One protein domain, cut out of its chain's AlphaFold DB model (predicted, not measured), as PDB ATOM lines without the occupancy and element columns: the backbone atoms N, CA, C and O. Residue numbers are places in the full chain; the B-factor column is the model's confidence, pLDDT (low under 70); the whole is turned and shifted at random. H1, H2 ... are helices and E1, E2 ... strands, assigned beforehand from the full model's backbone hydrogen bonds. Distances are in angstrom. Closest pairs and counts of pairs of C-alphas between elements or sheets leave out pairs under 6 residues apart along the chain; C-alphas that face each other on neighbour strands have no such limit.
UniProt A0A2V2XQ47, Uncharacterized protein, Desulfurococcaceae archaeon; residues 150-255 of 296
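What this domain is: This is residues 150 to 255 of the 296 residues of an uncharacterized protein of Desulfurococcaceae archaeon (UniProt A0A2V2XQ47). A small closed barrel of five strands, E7 to E11, makes one end of an elongated body, and two separate three-stranded sheets make the rest, E4 to E6 next to the barrel and E1 to E3 at the far end. The two sheets have little contact with each other, and the short helix H1 sits outside the barrel. The printed part has 106 residues, with eleven named strands and then one helix; it is mostly strand. The two sheets run in order E1 E2 E3 and E4 E5 E6, both antiparallel; the barrel is mixed. The whole is compact, with a radius of gyration of the C-alphas of 14.3 A and spans of 47 by 24 by 21 A.

Where its parts are: E1, residues 151 to 156, begins with C-alpha 151 at (273.801, 180.943, 223.794) and is 14.7 A long. E2 is residues 159 to 164, 14.8 A, and E3 residues 167 to 172, 16.2 A. E4 is residues 179 to 184, 14.8 A, E5 187 to 192, 15.8 A, and E6 195 to 200, 17.0 A. E7 is residues 207 to 212, 14.9 A, E8 215 to 220, 16.2 A, and E9 223 to 233, 23.8 A. E10 is residues 236 to 241, 15.5 A, and E11 244 to 250, 18.4 A. H1, residues 252 to 255, is 5.1 A long and ends with C-alpha 255 at (246.724, 201.309, 229.122).

How they stand to each other: E1 E2 E3, E4 E5 E6 and E7 to E11 are meanders, each strand the antiparallel neighbour of the one before. N 153 and O 161 of hairpin E1 and E2 are 2.9 A apart, within hydrogen-bond range, as are N 162 and O 169 of E2 and E3, 2.8 A. The closest C-alphas of E1 and E6 are Leu 152 and Ala 199, 7.1 A. The sheet E4 E5 E6 is strongly twisted; N 189 and O 182, 2.8 A, and N 190 and O 197, 2.8 A, are within range. The closest C-alphas of E4 and E11 are Leu 183 and Gly 244, 4.9 A. E9 bends by 90 degrees at residue 230, pairing with E8 over 223 to 228 and with E10 over 228 to 233. In the barrel, N 217 and O 210, 2.9 A, N 225 and O 218, 2.8 A, N 238 and O 231, 2.9 A, and N 239 and O 246, 2.8 A, are within range. E11 and E7 are parallel and close the ring, with N 208 and O 249 2.9 A apart. H1 is on the barrel, outside it, over none of its strands, at a height of 7.7 A over the sheet. It is too short for an O i to N i+4 pair; its one O i to N i+3 pair is within range.

The domain as a whole: The C-alphas farthest apart are those of Ile 166 and Gly 213, 48.8 A. The printed part has no cut and no long link. Mean pLDDT of the printed part is 80.5; residues 150 to 154, 156 to 176 and 194 to 195 are under 70.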
ATOM      1  N   ALA A 150     278.141 179.854 222.661       56.00
ATOM      2  CA  ALA A 150     277.600 180.677 223.724       56.00
ATOM      3  C   ALA A 150     276.200 181.130 223.330       56.00
ATOM      4  O   ALA A 150     276.020 181.932 222.413       56.00
ATOM      5  N   ARG A 151     275.197 180.575 224.007       55.59
ATOM      6  CA  ARG A 151     273.801 180.943 223.794       55.59
ATOM      7  C   ARG A 151     273.352 181.804 224.951       55.59
ATOM      8  O   ARG A 151     273.376 181.372 226.105       55.59
ATOM      9  N   LEU A 152     272.935 183.020 224.620       54.97
ATOM     10  CA  LEU A 152     272.236 183.888 225.550       54.97
ATOM     11  C   LEU A 152     270.951 183.178 225.992       54.97
ATOM     12  O   LEU A 152     270.117 182.839 225.154       54.97
ATOM     13  N   LEU A 153     270.834 182.897 227.288       64.06
ATOM     14  CA  LEU A 153     269.636 182.288 227.869       64.06
ATOM     15  C   LEU A 153     268.625 183.346 228.288       64.06
ATOM     16  O   LEU A 153     267.434 183.159 228.073       64.06
ATOM     17  N   ALA A 154     269.106 184.404 228.936       64.88
ATOM     18  CA  ALA A 154     268.290 185.478 229.480       64.88
ATOM     19  C   ALA A 154     269.164 186.704 229.763       64.88
ATOM     20  O   ALA A 154     270.380 186.575 229.956       64.88
ATOM     21  N   ILE A 155     268.542 187.882 229.830       70.19
ATOM     22  CA  ILE A 155     269.161 189.089 230.377       70.19
ATOM     23  C   ILE A 155     268.299 189.581 231.539       70.19
ATOM     24  O   ILE A 155     267.207 190.103 231.343       70.19
ATOM     25  N   GLU A 156     268.816 189.465 232.759       69.81
ATOM     26  CA  GLU A 156     268.111 189.874 233.975       69.81
ATOM     27  C   GLU A 156     268.976 190.841 234.778       69.81
ATOM     28  O   GLU A 156     270.152 190.578 235.013       69.81
ATOM     29  N   ASN A 157     268.410 191.974 235.207       67.50
ATOM     30  CA  ASN A 157     269.109 192.971 236.031       67.50
ATOM     31  C   ASN A 157     270.481 193.398 235.469       67.50
ATOM     32  O   ASN A 157     271.454 193.490 236.213       67.50
ATOM     33  N   ASN A 158     270.561 193.640 234.155       62.72
ATOM     34  CA  ASN A 158     271.798 193.958 233.425       62.72
ATOM     35  C   ASN A 158     272.831 192.823 233.360       62.72
ATOM     36  O   ASN A 158     273.934 193.055 232.880       62.72
ATOM     37  N   ILE A 159     272.498 191.602 233.771       69.31
ATOM     38  CA  ILE A 159     273.379 190.442 233.649       69.31
ATOM     39  C   ILE A 159     272.906 189.581 232.478       69.31
ATOM     40  O   ILE A 159     271.797 189.050 232.496       69.31
ATOM     41  N   ALA A 160     273.755 189.416 231.464       63.03
ATOM     42  CA  ALA A 160     273.561 188.395 230.443       63.03
ATOM     43  C   ALA A 160     273.948 187.034 231.017       63.03
ATOM     44  O   ALA A 160     275.111 186.801 231.356       63.03
ATOM     45  N   VAL A 161     272.971 186.132 231.108       69.06
ATOM     46  CA  VAL A 161     273.195 184.739 231.484       69.06
ATOM     47  C   VAL A 161     273.474 183.958 230.211       69.06
ATOM     48  O   VAL A 161     272.580 183.684 229.410       69.06
ATOM     49  N   ILE A 162     274.735 183.608 230.016       65.88
ATOM     50  CA  ILE A 162     275.203 182.868 228.854       65.88
ATOM     51  C   ILE A 162     275.382 181.415 229.268       65.88
ATOM     52  O   ILE A 162     276.122 181.112 230.207       65.88
ATOM     53  N   ASN A 163     274.704 180.503 228.568       56.53
ATOM     54  CA  ASN A 163     275.019 179.091 228.711       56.53
ATOM     55  C   ASN A 163     276.287 178.797 227.927       56.53
ATOM     56  O   ASN A 163     276.341 179.032 226.718       56.53
ATOM     57  N   THR A 164     277.270 178.254 228.622       58.22
ATOM     58  CA  THR A 164     278.498 177.743 228.026       58.22
ATOM     59  C   THR A 164     278.603 176.257 228.339       58.22
ATOM     60  O   THR A 164     277.962 175.750 229.263       58.22
ATOM     61  N   SER A 165     279.438 175.541 227.597       50.31
ATOM     62  CA  SER A 165     279.724 174.122 227.843       50.31
ATOM     63  C   SER A 165     280.336 173.839 229.225       50.31
ATOM     64  O   SER A 165     280.296 172.698 229.680       50.31
ATOM     65  N   ILE A 166     280.855 174.862 229.911       43.72
ATOM     66  CA  ILE A 166     281.473 174.770 231.244       43.72
ATOM     67  C   ILE A 166     280.581 175.307 232.375       43.72
ATOM     68  O   ILE A 166     280.971 175.256 233.540       43.72
ATOM     69  N   GLY A 167     279.379 175.802 232.061       55.09
ATOM     70  CA  GLY A 167     278.426 176.318 233.045       55.09
ATOM     71  C   GLY A 167     277.722 177.599 232.605       55.09
ATOM     72  O   GLY A 167     277.837 178.049 231.463       55.09
ATOM     73  N   ARG A 168     276.974 178.206 233.529       63.06
ATOM     74  CA  ARG A 168     276.336 179.507 233.308       63.06
ATOM     75  C   ARG A 168     277.313 180.626 233.646       63.06
ATOM     76  O   ARG A 168     277.783 180.704 234.777       63.06
ATOM     77  N   LEU A 169     277.579 181.493 232.677       59.34
ATOM     78  CA  LEU A 169     278.350 182.713 232.869       59.34
ATOM     79  C   LEU A 169     277.380 183.889 233.026       59.34
ATOM     80  O   LEU A 169     276.494 184.063 232.194       59.34
ATOM     81  N   GLY A 170     277.541 184.682 234.084       61.22
ATOM     82  CA  GLY A 170     276.860 185.966 234.230       61.22
ATOM     83  C   GLY A 170     277.806 187.087 233.826       61.22
ATOM     84  O   GLY A 170     278.829 187.273 234.480       61.22
ATOM     85  N   ILE A 171     277.485 187.820 232.762       65.12
ATOM     86  CA  ILE A 171     278.242 189.011 232.362       65.12
ATOM     87  C   ILE A 171     277.425 190.244 232.706       65.12
ATOM     88  O   ILE A 171     276.322 190.405 232.186       65.12
ATOM     89  N   ASP A 172     277.973 191.132 233.535       67.38
ATOM     90  CA  ASP A 172     277.391 192.457 233.725       67.38
ATOM     91  C   ASP A 172     277.566 193.274 232.440       67.38
ATOM     92  O   ASP A 172     278.674 193.652 232.052       67.38
ATOM     93  N   LEU A 173     276.452 193.558 231.778       65.25
ATOM     94  CA  LEU A 173     276.385 194.303 230.529       65.25
ATOM     95  C   LEU A 173     276.825 195.765 230.698       65.25
ATOM     96  O   LEU A 173     277.266 196.383 229.728       65.25
ATOM     97  N   ARG A 174     276.791 196.307 231.923       66.75
ATOM     98  CA  ARG A 174     277.348 197.635 232.226       66.75
ATOM     99  C   ARG A 174     278.872 197.628 232.178       66.75
ATOM    100  O   ARG A 174     279.463 198.608 231.744       66.75
ATOM    101  N   SER A 175     279.505 196.518 232.567       66.69
ATOM    102  CA  SER A 175     280.970 196.396 232.577       66.69
ATOM    103  C   SER A 175     281.594 196.323 231.174       66.69
ATOM    104  O   SER A 175     282.781 196.600 231.022       66.69
ATOM    105  N   ILE A 176     280.791 196.006 230.149       66.50
ATOM    106  CA  ILE A 176     281.219 195.887 228.741       66.50
ATOM    107  C   ILE A 176     280.612 196.959 227.820       66.50
ATOM    108  O   ILE A 176     280.587 196.784 226.599       66.50
ATOM    109  N   ASN A 177     280.107 198.059 228.394       70.50
ATOM    110  CA  ASN A 177     279.497 199.178 227.662       70.50
ATOM    111  C   ASN A 177     278.440 198.730 226.634       70.50
ATOM    112  O   ASN A 177     278.440 199.183 225.489       70.50
ATOM    113  N   ALA A 178     277.559 197.805 227.025       77.75
ATOM    114  CA  ALA A 178     276.537 197.281 226.129       77.75
ATOM    115  C   ALA A 178     275.421 198.307 225.875       77.75
ATOM    116  O   ALA A 178     274.869 198.877 226.815       77.75
ATOM    117  N   SER A 179     275.034 198.487 224.610       85.06
ATOM    118  CA  SER A 179     273.872 199.294 224.215       85.06
ATOM    119  C   SER A 179     273.135 198.671 223.028       85.06
ATOM    120  O   SER A 179     273.712 197.917 222.247       85.06
ATOM    121  N   ILE A 180     271.839 198.954 222.892       87.94
ATOM    122  CA  ILE A 180     271.047 198.482 221.749       87.94
ATOM    123  C   ILE A 180     271.379 199.366 220.545       87.94
ATOM    124  O   ILE A 180     271.133 200.568 220.579       87.94
ATOM    125  N   SER A 181     271.927 198.774 219.483       90.00
ATOM    126  CA  SER A 181     272.346 199.498 218.276       90.00
ATOM    127  C   SER A 181     271.313 199.439 217.152       90.00
ATOM    128  O   SER A 181     271.250 200.349 216.324       90.00
ATOM    129  N   ARG A 182     270.504 198.374 217.097       90.62
ATOM    130  CA  ARG A 182     269.467 198.170 216.075       90.62
ATOM    131  C   ARG A 182     268.392 197.202 216.554       90.62
ATOM    132  O   ARG A 182     268.670 196.299 217.340       90.62
ATOM    133  N   LEU A 183     267.184 197.351 216.023       89.50
ATOM    134  CA  LEU A 183     266.069 196.426 216.197       89.50
ATOM    135  C   LEU A 183     265.652 195.829 214.849       89.50
ATOM    136  O   LEU A 183     265.448 196.543 213.866       89.50
ATOM    137  N   GLU A 184     265.499 194.510 214.817       85.38
ATOM    138  CA  GLU A 184     265.103 193.723 213.650       85.38
ATOM    139  C   GLU A 184     263.892 192.857 214.025       85.38
ATOM    140  O   GLU A 184     264.017 191.709 214.456       85.38
ATOM    141  N   GLY A 185     262.694 193.434 213.904       84.88
ATOM    142  CA  GLY A 185     261.465 192.794 214.376       84.88
ATOM    143  C   GLY A 185     261.485 192.624 215.896       84.88
ATOM    144  O   GLY A 185     261.618 193.604 216.620       84.88
ATOM    145  N   ASP A 186     261.382 191.383 216.373       82.62
ATOM    146  CA  ASP A 186     261.378 191.063 217.809       82.62
ATOM    147  C   ASP A 186     262.795 190.807 218.376       82.62
ATOM    148  O   ASP A 186     262.951 190.376 219.523       82.62
ATOM    149  N   VAL A 187     263.844 191.046 217.576       83.38
ATOM    150  CA  VAL A 187     265.253 190.847 217.950       83.38
ATOM    151  C   VAL A 187     265.964 192.192 218.086       83.38
ATOM    152  O   VAL A 187     265.918 193.029 217.189       83.38
ATOM    153  N   ALA A 188     266.676 192.376 219.194       86.88
ATOM    154  CA  ALA A 188     267.594 193.480 219.420       86.88
ATOM    155  C   ALA A 188     269.037 193.057 219.112       86.88
ATOM    156  O   ALA A 188     269.509 192.017 219.584       86.88
ATOM    157  N   VAL A 189     269.743 193.889 218.346       86.50
ATOM    158  CA  VAL A 189     271.199 193.834 218.187       86.50
ATOM    159  C   VAL A 189     271.813 194.727 219.261       86.50
ATOM    160  O   VAL A 189     271.543 195.927 219.327       86.50
ATOM    161  N   ILE A 190     272.613 194.120 220.127       87.81
ATOM    162  CA  ILE A 190     273.272 194.746 221.268       87.81
ATOM    163  C   ILE A 190     274.748 194.854 220.923       87.81
ATOM    164  O   ILE A 190     275.429 193.836 220.805       87.81
ATOM    165  N   SER A 191     275.240 196.076 220.769       80.06
ATOM    166  CA  SER A 191     276.660 196.312 220.559       80.06
ATOM    167  C   SER A 191     277.363 196.403 221.907       80.06
ATOM    168  O   SER A 191     276.878 197.060 222.829       80.06
ATOM    169  N   THR A 192     278.492 195.715 222.029       77.12
ATOM    170  CA  THR A 192     279.325 195.679 223.237       77.12
ATOM    171  C   THR A 192     280.780 195.924 222.859       77.12
ATOM    172  O   THR A 192     281.153 195.788 221.692       77.12
ATOM    173  N   SER A 193     281.651 196.196 223.836       70.00
ATOM    174  CA  SER A 193     283.097 196.307 223.583       70.00
ATOM    175  C   SER A 193     283.747 195.017 223.053       70.00
ATOM    176  O   SER A 193     284.905 195.047 222.647       70.00
ATOM    177  N   LEU A 194     283.030 193.888 223.072       63.47
ATOM    178  CA  LEU A 194     283.499 192.575 222.621       63.47
ATOM    179  C   LEU A 194     282.886 192.143 221.274       63.47
ATOM    180  O   LEU A 194     283.231 191.078 220.765       63.47
ATOM    181  N   GLY A 195     281.990 192.952 220.698       66.75
ATOM    182  CA  GLY A 195     281.251 192.648 219.469       66.75
ATOM    183  C   GLY A 195     279.731 192.641 219.658       66.75
ATOM    184  O   GLY A 195     279.219 192.952 220.737       66.75
ATOM    185  N   ASP A 196     279.010 192.299 218.590       78.31
ATOM    186  CA  ASP A 196     277.545 192.327 218.562       78.31
ATOM    187  C   ASP A 196     276.918 191.030 219.098       78.31
ATOM    188  O   ASP A 196     277.297 189.919 218.721       78.31
ATOM    189  N   ILE A 197     275.889 191.182 219.931       77.62
ATOM    190  CA  ILE A 197     275.074 190.105 220.502       77.62
ATOM    191  C   ILE A 197     273.631 190.281 220.019       77.62
ATOM    192  O   ILE A 197     273.133 191.399 219.927       77.62
ATOM    193  N   ARG A 198     272.925 189.185 219.719       81.12
ATOM    194  CA  ARG A 198     271.490 189.216 219.387       81.12
ATOM    195  C   ARG A 198     270.664 188.644 220.535       81.12
ATOM    196  O   ARG A 198     270.961 187.547 221.006       81.12
ATOM    197  N   ALA A 199     269.624 189.362 220.946       77.81
ATOM    198  CA  ALA A 199     268.694 188.956 222.004       77.81
ATOM    199  C   ALA A 199     267.247 189.217 221.578       77.81
ATOM    200  O   ALA A 199     267.003 190.138 220.799       77.81
ATOM    201  N   ARG A 200     266.271 188.456 222.085       83.75
ATOM    202  CA  ARG A 200     264.865 188.845 221.900       83.75
ATOM    203  C   ARG A 200     264.544 190.037 222.791       83.75
ATOM    204  O   ARG A 200     265.045 190.136 223.907       83.75
ATOM    205  N   ILE A 201     263.674 190.917 222.313       83.81
ATOM    206  CA  ILE A 201     263.215 192.089 223.072       83.81
ATOM    207  C   ILE A 201     262.515 191.671 224.377       83.81
ATOM    208  O   ILE A 201     262.707 192.311 225.411       83.81
ATOM    209  N   ASP A 202     261.768 190.566 224.359       80.62
ATOM    210  CA  ASP A 202     261.125 190.015 225.559       80.62
ATOM    211  C   ASP A 202     262.148 189.578 226.620       80.62
ATOM    212  O   ASP A 202     261.938 189.816 227.812       80.62
ATOM    213  N   ASP A 203     263.290 189.027 226.193       81.56
ATOM    214  CA  ASP A 203     264.381 188.615 227.089       81.56
ATOM    215  C   ASP A 203     265.083 189.827 227.725       81.56
ATOM    216  O   ASP A 203     265.775 189.681 228.728       81.56
ATOM    217  N   LEU A 204     264.898 191.031 227.164       84.69
ATOM    218  CA  LEU A 204     265.362 192.300 227.734       84.69
ATOM    219  C   LEU A 204     264.361 192.906 228.731       84.69
ATOM    220  O   LEU A 204     264.590 194.009 229.236       84.69
ATOM    221  N   GLY A 205     263.248 192.222 229.007       85.38
ATOM    222  CA  GLY A 205     262.226 192.679 229.945       85.38
ATOM    223  C   GLY A 205     261.508 193.953 229.498       85.38
ATOM    224  O   GLY A 205     261.087 194.733 230.354       85.38
ATOM    225  N   ALA A 206     261.386 194.171 228.183       89.50
ATOM    226  CA  ALA A 206     260.835 195.391 227.605       89.50
ATOM    227  C   ALA A 206     259.408 195.692 228.102       89.50
ATOM    228  O   ALA A 206     258.455 194.950 227.838       89.50
ATOM    229  N   ARG A 207     259.251 196.817 228.806       92.00
ATOM    230  CA  ARG A 207     257.963 197.304 229.321       92.00
ATOM    231  C   ARG A 207     257.795 198.788 229.062       92.00
ATOM    232  O   ARG A 207     258.726 199.566 229.250       92.00
ATOM    233  N   VAL A 208     256.591 199.191 228.673       91.62
ATOM    234  CA  VAL A 208     256.225 200.608 228.615       91.62
ATOM    235  C   VAL A 208     256.041 201.110 230.042       91.62
ATOM    236  O   VAL A 208     255.149 200.643 230.745       91.62
ATOM    237  N   VAL A 209     256.881 202.060 230.457       93.00
ATOM    238  CA  VAL A 209     256.872 202.625 231.819       93.00
ATOM    239  C   VAL A 209     256.242 204.014 231.886       93.00
ATOM    240  O   VAL A 209     255.848 204.460 232.960       93.00
ATOM    241  N   SER A 210     256.112 204.696 230.748       90.50
ATOM    242  CA  SER A 210     255.383 205.959 230.652       90.50
ATOM    243  C   SER A 210     254.869 206.197 229.238       90.50
ATOM    244  O   SER A 210     255.540 205.850 228.262       90.50
ATOM    245  N   ILE A 211     253.709 206.841 229.144       89.44
ATOM    246  CA  ILE A 211     253.097 207.317 227.902       89.44
ATOM    247  C   ILE A 211     252.773 208.798 228.098       89.44
ATOM    248  O   ILE A 211     252.245 209.169 229.143       89.44
ATOM    249  N   SER A 212     253.112 209.628 227.116       85.75
ATOM    250  CA  SER A 212     252.786 211.054 227.099       85.75
ATOM    251  C   SER A 212     252.428 211.457 225.674       85.75
ATOM    252  O   SER A 212     253.307 211.539 224.813       85.75
ATOM    253  N   GLY A 213     251.141 211.699 225.419       84.12
ATOM    254  CA  GLY A 213     250.644 211.948 224.067       84.12
ATOM    255  C   GLY A 213     250.861 210.738 223.155       84.12
ATOM    256  O   GLY A 213     250.401 209.636 223.450       84.12
ATOM    257  N   ASP A 214     251.571 210.935 222.045       86.81
ATOM    258  CA  ASP A 214     251.924 209.882 221.088       86.81
ATOM    259  C   ASP A 214     253.267 209.200 221.393       86.81
ATOM    260  O   ASP A 214     253.653 208.286 220.668       86.81
ATOM    261  N   MET A 215     253.977 209.601 222.450       90.88
ATOM    262  CA  MET A 215     255.296 209.067 222.797       90.88
ATOM    263  C   MET A 215     255.228 208.079 223.965       90.88
ATOM    264  O   MET A 215     254.502 208.282 224.939       90.88
ATOM    265  N   ALA A 216     256.041 207.027 223.891       93.00
ATOM    266  CA  ALA A 216     256.248 206.050 224.952       93.00
ATOM    267  C   ALA A 216     257.728 205.946 225.326       93.00
ATOM    268  O   ALA A 216     258.609 205.998 224.464       93.00
ATOM    269  N   VAL A 217     257.978 205.717 226.615       93.88
ATOM    270  CA  VAL A 217     259.273 205.253 227.118       93.88
ATOM    271  C   VAL A 217     259.159 203.759 227.386       93.88
ATOM    272  O   VAL A 217     258.375 203.320 228.233       93.88
ATOM    273  N   VAL A 218     259.940 202.977 226.649       93.50
ATOM    274  CA  VAL A 218     260.093 201.539 226.839       93.50
ATOM    275  C   VAL A 218     261.355 201.295 227.650       93.50
ATOM    276  O   VAL A 218     262.461 201.514 227.166       93.50
ATOM    277  N   ARG A 219     261.200 200.803 228.874       92.12
ATOM    278  CA  ARG A 219     262.326 200.376 229.696       92.12
ATOM    279  C   ARG A 219     262.739 198.965 229.329       92.12
ATOM    280  O   ARG A 219     261.901 198.067 229.271       92.12
ATOM    281  N   THR A 220     264.036 198.773 229.152       90.62
ATOM    282  CA  THR A 220     264.684 197.470 228.994       90.62
ATOM    283  C   THR A 220     265.772 197.300 230.051       90.62
ATOM    284  O   THR A 220     266.170 198.259 230.716       90.62
ATOM    285  N   SER A 221     266.315 196.092 230.177       84.88
ATOM    286  CA  SER A 221     267.495 195.824 231.005       84.88
ATOM    287  C   SER A 221     268.746 196.600 230.565       84.88
ATOM    288  O   SER A 221     269.672 196.744 231.356       84.88
ATOM    289  N   LEU A 222     268.784 197.134 229.341       83.81
ATOM    290  CA  LEU A 222     269.903 197.918 228.807       83.81
ATOM    291  C   LEU A 222     269.677 199.433 228.853       83.81
ATOM    292  O   LEU A 222     270.593 200.193 228.549       83.81
ATOM    293  N   GLY A 223     268.489 199.877 229.259       86.31
ATOM    294  CA  GLY A 223     268.134 201.289 229.341       86.31
ATOM    295  C   GLY A 223     266.762 201.592 228.753       86.31
ATOM    296  O   GLY A 223     266.014 200.696 228.347       86.31
ATOM    297  N   ASP A 224     266.444 202.881 228.729       92.19
ATOM    298  CA  ASP A 224     265.173 203.397 228.241       92.19
ATOM    299  C   ASP A 224     265.273 203.713 226.737       92.19
ATOM    300  O   ASP A 224     266.199 204.382 226.282       92.19
ATOM    301  N   ILE A 225     264.303 203.223 225.968       92.06
ATOM    302  CA  ILE A 225     264.128 203.497 224.542       92.06
ATOM    303  C   ILE A 225     262.892 204.376 224.394       92.06
ATOM    304  O   ILE A 225     261.819 204.044 224.895       92.06
ATOM    305  N   VAL A 226     263.029 205.488 223.685       93.69
ATOM    306  CA  VAL A 226     261.933 206.428 223.452       93.69
ATOM    307  C   VAL A 226     261.454 206.300 222.012       93.69
ATOM    308  O   VAL A 226     262.261 206.193 221.089       93.69
ATOM    309  N   GLY A 227     260.140 206.306 221.808       94.44
ATOM    310  CA  GLY A 227     259.572 206.270 220.466       94.44
ATOM    311  C   GLY A 227     258.095 206.617 220.418       94.44
ATOM    312  O   GLY A 227     257.447 206.801 221.447       94.44
ATOM    313  N   ARG A 228     257.566 206.694 219.199       95.12
ATOM    314  CA  ARG A 228     256.166 207.013 218.922       95.12
ATOM    315  C   ARG A 228     255.312 205.751 218.934       95.12
ATOM    316  O   ARG A 228     255.643 204.758 218.293       95.12
ATOM    317  N   ILE A 229     254.178 205.793 219.614       92.75
ATOM    318  CA  ILE A 229     253.192 204.716 219.642       92.75
ATOM    319  C   ILE A 229     252.478 204.668 218.289       92.75
ATOM    320  O   ILE A 229     251.798 205.611 217.896       92.75
ATOM    321  N   SER A 230     252.604 203.547 217.580       93.81
ATOM    322  CA  SER A 230     251.841 203.285 216.356       93.81
ATOM    323  C   SER A 230     250.505 202.607 216.644       93.81
ATOM    324  O   SER A 230     249.549 202.812 215.898       93.81
ATOM    325  N   SER A 231     250.431 201.765 217.677       90.62
ATOM    326  CA  SER A 231     249.199 201.079 218.074       90.62
ATOM    327  C   SER A 231     249.301 200.510 219.488       90.62
ATOM    328  O   SER A 231     250.396 200.219 219.974       90.62
ATOM    329  N   ILE A 232     248.148 200.326 220.134       88.75
ATOM    330  CA  ILE A 232     248.007 199.598 221.399       88.75
ATOM    331  C   ILE A 232     246.902 198.560 221.218       88.75
ATOM    332  O   ILE A 232     245.781 198.911 220.849       88.75
ATOM    333  N   GLN A 233     247.214 197.285 221.456       86.38
ATOM    334  CA  GLN A 233     246.251 196.182 221.398       86.38
ATOM    335  C   GLN A 233     246.549 195.183 222.517       86.38
ATOM    336  O   GLN A 233     247.697 194.781 222.682       86.38
ATOM    337  N   ASN A 234     245.528 194.764 223.272       86.19
ATOM    338  CA  ASN A 234     245.641 193.737 224.319       86.19
ATOM    339  C   ASN A 234     246.838 193.951 225.276       86.19
ATOM    340  O   ASN A 234     247.622 193.031 225.508       86.19
ATOM    341  N   ASN A 235     247.006 195.174 225.793       87.38
ATOM    342  CA  ASN A 235     248.113 195.569 226.679       87.38
ATOM    343  C   ASN A 235     249.516 195.467 226.051       87.38
ATOM    344  O   ASN A 235     250.512 195.406 226.770       87.38
ATOM    345  N   VAL A 236     249.623 195.462 224.723       89.75
ATOM    346  CA  VAL A 236     250.895 195.532 224.000       89.75
ATOM    347  C   VAL A 236     250.917 196.799 223.152       89.75
ATOM    348  O   VAL A 236     250.022 197.022 222.335       89.75
ATOM    349  N   ALA A 237     251.944 197.630 223.345       91.06
ATOM    350  CA  ALA A 237     252.227 198.776 222.486       91.06
ATOM    351  C   ALA A 237     253.160 198.351 221.354       91.06
ATOM    352  O   ALA A 237     254.174 197.701 221.604       91.06
ATOM    353  N   THR A 238     252.861 198.793 220.135       92.81
ATOM    354  CA  THR A 238     253.843 198.853 219.049       92.81
ATOM    355  C   THR A 238     254.424 200.261 219.014       92.81
ATOM    356  O   THR A 238     253.706 201.218 218.722       92.81
ATOM    357  N   VAL A 239     255.712 200.391 219.322       93.31
ATOM    358  CA  VAL A 239     256.441 201.658 219.430       93.31
ATOM    359  C   VAL A 239     257.480 201.736 218.315       93.31
ATOM    360  O   VAL A 239     258.309 200.845 218.166       93.31
ATOM    361  N   VAL A 240     257.435 202.797 217.519       94.31
ATOM    362  CA  VAL A 240     258.398 203.087 216.454       94.31
ATOM    363  C   VAL A 240     259.464 204.025 217.007       94.31
ATOM    364  O   VAL A 240     259.151 205.094 217.525       94.31
ATOM    365  N   THR A 241     260.719 203.614 216.901       92.75
ATOM    366  CA  THR A 241     261.896 204.302 217.447       92.75
ATOM    367  C   THR A 241     262.913 204.517 216.327       92.75
ATOM    368  O   THR A 241     262.814 203.886 215.272       92.75
ATOM    369  N   ASP A 242     263.944 205.321 216.577       92.88
ATOM    370  CA  ASP A 242     265.056 205.486 215.630       92.88
ATOM    371  C   ASP A 242     265.885 204.197 215.457       92.88
ATOM    372  O   ASP A 242     266.597 204.035 214.467       92.88
ATOM    373  N   LEU A 243     265.767 203.252 216.397       90.62
ATOM    374  CA  LEU A 243     266.432 201.947 216.351       90.62
ATOM    375  C   LEU A 243     265.617 200.898 215.576       90.62
ATOM    376  O   LEU A 243     266.161 199.854 215.217       90.62
ATOM    377  N   GLY A 244     264.326 201.154 215.337       91.69
ATOM    378  CA  GLY A 244     263.366 200.234 214.724       91.69
ATOM    379  C   GLY A 244     262.059 200.120 215.517       91.69
ATOM    380  O   GLY A 244     261.691 201.018 216.275       91.69
ATOM    381  N   VAL A 245     261.327 199.020 215.329       91.94
ATOM    382  CA  VAL A 245     260.018 198.796 215.969       91.94
ATOM    383  C   VAL A 245     260.176 197.931 217.216       91.94
ATOM    384  O   VAL A 245     260.802 196.880 217.163       91.94
ATOM    385  N   VAL A 246     259.566 198.353 218.323       92.44
ATOM    386  CA  VAL A 246     259.511 197.622 219.593       92.44
ATOM    387  C   VAL A 246     258.071 197.229 219.888       92.44
ATOM    388  O   VAL A 246     257.170 198.066 219.833       92.44
ATOM    389  N   ARG A 247     257.850 195.970 220.265       91.44
ATOM    390  CA  ARG A 247     256.608 195.534 220.907       91.44
ATOM    391  C   ARG A 247     256.877 195.328 222.386       91.44
ATOM    392  O   ARG A 247     257.763 194.564 222.741       91.44
ATOM    393  N   ALA A 248     256.144 196.034 223.236       90.88
ATOM    394  CA  ALA A 248     256.357 195.988 224.678       90.88
ATOM    395  C   ALA A 248     255.032 195.891 225.427       90.88
ATOM    396  O   ALA A 248     254.022 196.474 225.019       90.88
ATOM    397  N   ARG A 249     255.046 195.163 226.548       91.56
ATOM    398  CA  ARG A 249     253.890 195.096 227.444       91.56
ATOM    399  C   ARG A 249     253.676 196.445 228.119       91.56
ATOM    400  O   ARG A 249     254.633 197.102 228.524       91.56
ATOM    401  N   ILE A 250     252.415 196.822 228.249       90.88
ATOM    402  CA  ILE A 250     251.958 198.017 228.947       90.88
ATOM    403  C   ILE A 250     251.290 197.573 230.242       90.88
ATOM    404  O   ILE A 250     250.431 196.683 230.234       90.88
ATOM    405  N   ASP A 251     251.647 198.219 231.345       87.69
ATOM    406  CA  ASP A 251     250.947 198.018 232.607       87.69
ATOM    407  C   ASP A 251     249.478 198.457 232.485       87.69
ATOM    408  O   ASP A 251     249.146 199.448 231.830       87.69
ATOM    409  N   GLU A 252     248.569 197.715 233.120       80.19
ATOM    410  CA  GLU A 252     247.122 197.883 232.926       80.19
ATOM    411  C   GLU A 252     246.633 199.312 233.229       80.19
ATOM    412  O   GLU A 252     245.789 199.847 232.510       80.19
ATOM    413  N   GLY A 253     247.210 199.964 234.244       80.88
ATOM    414  CA  GLY A 253     246.896 201.352 234.589       80.88
ATOM    415  C   GLY A 253     247.255 202.348 233.482       80.88
ATOM    416  O   GLY A 253     246.432 203.195 233.142       80.88
ATOM    417  N   LEU A 254     248.435 202.197 232.867       83.31
ATOM    418  CA  LEU A 254     248.897 203.046 231.761       83.31
ATOM    419  C   LEU A 254     248.061 202.838 230.492       83.31
ATOM    420  O   LEU A 254     247.789 203.781 229.751       83.31
ATOM    421  N   SER A 255     247.613 201.603 230.250       80.62
ATOM    422  CA  SER A 255     246.724 201.309 229.122       80.62
ATOM    423  C   SER A 255     245.394 202.058 229.249       80.62
ATOM    424  O   SER A 255     244.895 202.600 228.263       80.62
TER     425      SER A 255